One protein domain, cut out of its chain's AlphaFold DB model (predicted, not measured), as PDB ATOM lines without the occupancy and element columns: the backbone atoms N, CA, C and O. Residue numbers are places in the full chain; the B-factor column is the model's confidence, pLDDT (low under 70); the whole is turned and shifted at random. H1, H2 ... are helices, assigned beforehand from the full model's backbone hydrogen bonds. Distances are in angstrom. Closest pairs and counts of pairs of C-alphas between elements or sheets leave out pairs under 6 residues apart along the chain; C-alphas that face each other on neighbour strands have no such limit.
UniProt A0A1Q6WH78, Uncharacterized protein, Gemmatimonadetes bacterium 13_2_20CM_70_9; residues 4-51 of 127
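What this domain is: This is residues 4 to 51 of the 127 residues of an uncharacterized protein of Gemmatimonadetes bacterium 13_2_20CM_70_9 (UniProt A0A1Q6WH78). Two helices of unequal length make a narrow, open hairpin: H1 leads to a tight turn and the longer H2 folds back, the two meeting near the turn and spreading into a V. Residues 4 to 10 of H1 and 35 to 51 of H2 stick out free. The printed part has 48 residues, with H1 then H2, no named strand, and the class all helix. It is loose, with a radius of gyration of the C-alphas of 13.3 A and spans of 44 by 22 by 6 A.

How they stand to each other: Start with H1, residues 4 to 20; a tight link of 3 residues leads to H2, residues 24 to 51. This helical hairpin touches through residues 15 to 19 and 24 to 31 alone; its closest C-alphas, Ala 18 and Ala 27, are 5.3 A apart. The helices run opposite ways at a shallow tilt of 18 degrees. In H2 every O i to N i+4 pair is within hydrogen-bond range; in H1, 12 of 13.

Where its parts are: Find C-alpha 4 at (0.340, 14.409, -19.453); H1 runs 24.9 A to C-alpha 20. From C-alpha 24 at (13.287, 35.242, -31.752), H2 runs 40.3 A to C-alpha 51 at (-20.820, 14.820, -24.969).

The domain as a whole: The C-alphas farthest apart, Ala 22 and Gln 51, are 43.9 A apart. The printed part has no cut. Look for pLDDT under 70 in 16 residues, among them 45 to 51.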
ATOM      1  N   THR A   4       0.504  12.953 -19.338       69.06
ATOM      2  CA  THR A   4       0.340  14.409 -19.453       69.06
ATOM      3  C   THR A   4       1.526  15.197 -18.891       69.06
ATOM      4  O   THR A   4       1.879  16.230 -19.451       69.06
ATOM      5  N   SER A   5       2.197  14.698 -17.848       76.56
ATOM      6  CA  SER A   5       3.397  15.340 -17.286       76.56
ATOM      7  C   SER A   5       4.642  15.141 -18.151       76.56
ATOM      8  O   SER A   5       5.482  16.028 -18.236       76.56
ATOM      9  N   ALA A   6       4.778  13.989 -18.815       77.69
ATOM     10  CA  ALA A   6       5.893  13.761 -19.732       77.69
ATOM     11  C   ALA A   6       5.777  14.640 -20.989       77.69
ATOM     12  O   ALA A   6       6.774  15.194 -21.452       77.69
ATOM     13  N   ALA A   7       4.557  14.821 -21.511       75.38
ATOM     14  CA  ALA A   7       4.307  15.632 -22.700       75.38
ATOM     15  C   ALA A   7       4.656  17.118 -22.495       75.38
ATOM     16  O   ALA A   7       5.253  17.734 -23.378       75.38
ATOM     17  N   THR A   8       4.348  17.698 -21.331       77.75
ATOM     18  CA  THR A   8       4.658  19.110 -21.051       77.75
ATOM     19  C   THR A   8       6.161  19.377 -20.983       77.75
ATOM     20  O   THR A   8       6.605  20.408 -21.481       77.75
ATOM     21  N   ILE A   9       6.960  18.442 -20.455       81.06
ATOM     22  CA  ILE A   9       8.427  18.579 -20.392       81.06
ATOM     23  C   ILE A   9       9.035  18.644 -21.800       81.06
ATOM     24  O   ILE A   9       9.878  19.500 -22.061       81.06
ATOM     25  N   TRP A  10       8.579  17.796 -22.725       79.56
ATOM     26  CA  TRP A  10       9.043  17.815 -24.117       79.56
ATOM     27  C   TRP A  10       8.668  19.108 -24.847       79.56
ATOM     28  O   TRP A  10       9.484  19.654 -25.589       79.56
ATOM     29  N   VAL A  11       7.467  19.642 -24.598       73.94
ATOM     30  CA  VAL A  11       7.031  20.929 -25.162       73.94
ATOM     31  C   VAL A  11       7.901  22.079 -24.647       73.94
ATOM     32  O   VAL A  11       8.375  22.889 -25.442       73.94
ATOM     33  N   VAL A  12       8.172  22.134 -23.340       78.19
ATOM     34  CA  VAL A  12       9.051  23.158 -22.748       78.19
ATOM     35  C   VAL A  12      10.483  23.040 -23.282       78.19
ATOM     36  O   VAL A  12      11.101  24.058 -23.591       78.19
ATOM     37  N   ALA A  13      11.002  21.821 -23.461       77.38
ATOM     38  CA  ALA A  13      12.328  21.589 -24.034       77.38
ATOM     39  C   ALA A  13      12.437  22.070 -25.495       77.38
ATOM     40  O   ALA A  13      13.411  22.734 -25.845       77.38
ATOM     41  N   ALA A  14      11.425  21.808 -26.330       71.50
ATOM     42  CA  ALA A  14      11.389  22.291 -27.713       71.50
ATOM     43  C   ALA A  14      11.359  23.829 -27.796       71.50
ATOM     44  O   ALA A  14      12.061  24.418 -28.620       71.50
ATOM     45  N   ILE A  15      10.613  24.489 -26.900       68.06
ATOM     46  CA  ILE A  15      10.587  25.958 -26.791       68.06
ATOM     47  C   ILE A  15      11.967  26.497 -26.369       68.06
ATOM     48  O   ILE A  15      12.442  27.482 -26.933       68.06
ATOM     49  N   GLY A  16      12.642  25.830 -25.425       68.69
ATOM     50  CA  GLY A  16      13.993  26.192 -24.984       68.69
ATOM     51  C   GLY A  16      15.048  26.103 -26.095       68.69
ATOM     52  O   GLY A  16      15.876  27.002 -26.221       68.69
ATOM     53  N   VAL A  17      14.979  25.071 -26.946       71.06
ATOM     54  CA  VAL A  17      15.868  24.918 -28.116       71.06
ATOM     55  C   VAL A  17      15.630  26.027 -29.148       71.06
ATOM     56  O   VAL A  17      16.592  26.584 -29.674       71.06
ATOM     57  N   ALA A  18      14.373  26.408 -29.395       64.31
ATOM     58  CA  ALA A  18      14.036  27.483 -30.331       64.31
ATOM     59  C   ALA A  18      14.534  28.864 -29.859       64.31
ATOM     60  O   ALA A  18      15.073  29.635 -30.652       64.31
ATOM     61  N   LEU A  19      14.406  29.166 -28.561       62.97
ATOM     62  CA  LEU A  19      14.929  30.404 -27.971       62.97
ATOM     63  C   LEU A  19      16.467  30.441 -27.959       62.97
ATOM     64  O   LEU A  19      17.055  31.500 -28.177       62.97
ATOM     65  N   GLY A  20      17.119  29.292 -27.741       64.69
ATOM     66  CA  GLY A  20      18.581  29.162 -27.745       64.69
ATOM     67  C   GLY A  20      19.236  29.374 -29.116       64.69
ATOM     68  O   GLY A  20      20.414  29.711 -29.179       64.69
ATOM     69  N   ALA A  21      18.481  29.237 -30.208       71.81
ATOM     70  CA  ALA A  21      18.967  29.420 -31.577       71.81
ATOM     71  C   ALA A  21      18.917  30.883 -32.082       71.81
ATOM     72  O   ALA A  21      19.149  31.120 -33.263       71.81
ATOM     73  N   ALA A  22      18.606  31.865 -31.220       64.50
ATOM     74  CA  ALA A  22      18.492  33.302 -31.537       64.50
ATOM     75  C   ALA A  22      17.445  33.682 -32.613       64.50
ATOM     76  O   ALA A  22      17.333  34.848 -33.001       64.50
ATOM     77  N   PHE A  23      16.607  32.736 -33.040       68.62
ATOM     78  CA  PHE A  23      15.478  32.966 -33.941       68.62
ATOM     79  C   PHE A  23      14.251  33.478 -33.179       68.62
ATOM     80  O   PHE A  23      13.220  32.816 -33.094       68.62
ATOM     81  N   TYR A  24      14.343  34.679 -32.604       70.69
ATOM     82  CA  TYR A  24      13.287  35.242 -31.752       70.69
ATOM     83  C   TYR A  24      11.924  35.353 -32.449       70.69
ATOM     84  O   TYR A  24      10.894  35.147 -31.811       70.69
ATOM     85  N   TRP A  25      11.910  35.632 -33.756       75.62
ATOM     86  CA  TRP A  25      10.673  35.711 -34.535       75.62
ATOM     87  C   TRP A  25      10.006  34.336 -34.703       75.62
ATOM     88  O   TRP A  25       8.799  34.194 -34.510       75.62
ATOM     89  N   GLU A  26      10.798  33.297 -34.975       74.94
ATOM     90  CA  GLU A  26      10.315  31.917 -35.121       74.94
ATOM     91  C   GLU A  26       9.947  31.302 -33.763       74.94
ATOM     92  O   GLU A  26       8.941  30.598 -33.643       74.94
ATOM     93  N   ALA A  27      10.697  31.629 -32.707       71.31
ATOM     94  CA  ALA A  27      10.406  31.227 -31.335       71.31
ATOM     95  C   ALA A  27       9.113  31.877 -30.812       71.31
ATOM     96  O   ALA A  27       8.298  31.200 -30.177       71.31
ATOM     97  N   ALA A  28       8.874  33.157 -31.122       79.25
ATOM     98  CA  ALA A  28       7.613  33.832 -30.815       79.25
ATOM     99  C   ALA A  28       6.434  33.183 -31.560       79.25
ATOM    100  O   ALA A  28       5.403  32.904 -30.945       79.25
ATOM    101  N   GLY A  29       6.603  32.861 -32.849       81.19
ATOM    102  CA  GLY A  29       5.601  32.142 -33.640       81.19
ATOM    103  C   GLY A  29       5.282  30.752 -33.081       81.19
ATOM    104  O   GLY A  29       4.114  30.400 -32.917       81.19
ATOM    105  N   THR A  30       6.308  29.989 -32.704       74.94
ATOM    106  CA  THR A  30       6.159  28.645 -32.119       74.94
ATOM    107  C   THR A  30       5.473  28.703 -30.755       74.94
ATOM    108  O   THR A  30       4.560  27.924 -30.488       74.94
ATOM    109  N   THR A  31       5.844  29.667 -29.909       77.06
ATOM    110  CA  THR A  31       5.209  29.877 -28.597       77.06
ATOM    111  C   THR A  31       3.730  30.228 -28.754       77.06
ATOM    112  O   THR A  31       2.885  29.650 -28.072       77.06
ATOM    113  N   LEU A  32       3.395  31.128 -29.686       82.06
ATOM    114  CA  LEU A  32       2.008  31.489 -29.973       82.06
ATOM    115  C   LEU A  32       1.208  30.286 -30.491       82.06
ATOM    116  O   LEU A  32       0.089  30.057 -30.039       82.06
ATOM    117  N   LEU A  33       1.789  29.483 -31.386       79.25
ATOM    118  CA  LEU A  33       1.161  28.271 -31.912       79.25
ATOM    119  C   LEU A  33       0.892  27.250 -30.800       79.25
ATOM    120  O   LEU A  33      -0.217  26.730 -30.709       79.25
ATOM    121  N   VAL A  34       1.859  27.009 -29.911       78.12
ATOM    122  CA  VAL A  34       1.686  26.116 -28.753       78.12
ATOM    123  C   VAL A  34       0.577  26.622 -27.829       78.12
ATOM    124  O   VAL A  34      -0.266  25.832 -27.402       78.12
ATOM    125  N   LEU A  35       0.517  27.930 -27.559       79.19
ATOM    126  CA  LEU A  35      -0.565  28.528 -26.768       79.19
ATOM    127  C   LEU A  35      -1.936  28.338 -27.432       79.19
ATOM    128  O   LEU A  35      -2.899  28.000 -26.743       79.19
ATOM    129  N   VAL A  36      -2.028  28.507 -28.754       80.12
ATOM    130  CA  VAL A  36      -3.261  28.266 -29.523       80.12
ATOM    131  C   VAL A  36      -3.677  26.798 -29.445       80.12
ATOM    132  O   VAL A  36      -4.849  26.516 -29.201       80.12
ATOM    133  N   VAL A  37      -2.739  25.859 -29.593       79.62
ATOM    134  CA  VAL A  37      -3.014  24.417 -29.489       79.62
ATOM    135  C   VAL A  37      -3.481  24.050 -28.083       79.62
ATOM    136  O   VAL A  37      -4.487  23.360 -27.953       79.62
ATOM    137  N   LEU A  38      -2.820  24.539 -27.031       75.62
ATOM    138  CA  LEU A  38      -3.208  24.270 -25.641       75.62
ATOM    139  C   LEU A  38      -4.593  24.841 -25.309       75.62
ATOM    140  O   LEU A  38      -5.427  24.147 -24.723       75.62
ATOM    141  N   GLN A  39      -4.875  26.078 -25.729       77.88
ATOM    142  CA  GLN A  39      -6.205  26.678 -25.576       77.88
ATOM    143  C   GLN A  39      -7.277  25.928 -26.379       77.88
ATOM    144  O   GLN A  39      -8.395  25.726 -25.894       77.88
ATOM    145  N   GLY A  40      -6.939  25.482 -27.590       77.38
ATOM    146  CA  GLY A  40      -7.804  24.660 -28.432       77.38
ATOM    147  C   GLY A  40      -8.107  23.306 -27.795       77.38
ATOM    148  O   GLY A  40      -9.269  22.913 -27.707       77.38
ATOM    149  N   LEU A  41      -7.086  22.630 -27.269       75.44
ATOM    150  CA  LEU A  41      -7.197  21.307 -26.659       75.44
ATOM    151  C   LEU A  41      -8.106  21.332 -25.428       75.44
ATOM    152  O   LEU A  41      -9.014  20.513 -25.338       75.44
ATOM    153  N   GLY A  42      -7.983  22.338 -24.555       72.19
ATOM    154  CA  GLY A  42      -8.893  22.502 -23.411       72.19
ATOM    155  C   GLY A  42     -10.347  22.809 -23.810       72.19
ATOM    156  O   GLY A  42     -11.280  22.677 -23.010       72.19
ATOM    157  N   ARG A  43     -10.589  23.249 -25.049       69.38
ATOM    158  CA  ARG A  43     -11.939  23.434 -25.598       69.38
ATOM    159  C   ARG A  43     -12.479  22.147 -26.213       69.38
ATOM    160  O   ARG A  43     -13.655  21.856 -26.009       69.38
ATOM    161  N   VAL A  44     -11.623  21.367 -26.873       71.56
ATOM    162  CA  VAL A  44     -11.930  20.010 -27.350       71.56
ATOM    163  C   VAL A  44     -12.243  19.090 -26.174       71.56
ATOM    164  O   VAL A  44     -13.273  18.431 -26.183       71.56
ATOM    165  N   GLU A  45     -11.438  19.123 -25.118       67.50
ATOM    166  CA  GLU A  45     -11.642  18.325 -23.910       67.50
ATOM    167  C   GLU A  45     -12.988  18.644 -23.246       67.50
ATOM    168  O   GLU A  45     -13.736  17.741 -22.884       67.50
ATOM    169  N   ARG A  46     -13.378  19.926 -23.191       63.66
ATOM    170  CA  ARG A  46     -14.712  20.336 -22.720       63.66
ATOM    171  C   ARG A  46     -15.847  19.914 -23.650       63.66
ATOM    172  O   ARG A  46     -16.939  19.640 -23.165       63.66
ATOM    173  N   LEU A  47     -15.625  19.886 -24.962       63.78
ATOM    174  CA  LEU A  47     -16.593  19.388 -25.944       63.78
ATOM    175  C   LEU A  47     -16.807  17.877 -25.794       63.78
ATOM    176  O   LEU A  47     -17.951  17.432 -25.733       63.78
ATOM    177  N   VAL A  48     -15.719  17.120 -25.643       62.72
ATOM    178  CA  VAL A  48     -15.729  15.676 -25.378       62.72
ATOM    179  C   VAL A  48     -16.383  15.383 -24.026       62.72
ATOM    180  O   VAL A  48     -17.286  14.555 -23.944       62.72
ATOM    181  N   ALA A  49     -16.022  16.118 -22.971       60.94
ATOM    182  CA  ALA A  49     -16.639  15.979 -21.655       60.94
ATOM    183  C   ALA A  49     -18.134  16.334 -21.669       60.94
ATOM    184  O   ALA A  49     -18.926  15.653 -21.031       60.94
ATOM    185  N   ARG A  50     -18.551  17.353 -22.433       56.50
ATOM    186  CA  ARG A  50     -19.972  17.711 -22.594       56.50
ATOM    187  C   ARG A  50     -20.781  16.666 -23.357       56.50
ATOM    188  O   ARG A  50     -21.978  16.554 -23.113       56.50
ATOM    189  N   GLN A  51     -20.162  15.930 -24.277       56.59
ATOM    190  CA  GLN A  51     -20.820  14.820 -24.969       56.59
ATOM    191  C   GLN A  51     -20.823  13.526 -24.156       56.59
ATOM    192  O   GLN A  51     -21.592  12.630 -24.473       56.59
TER     193      GLN A  51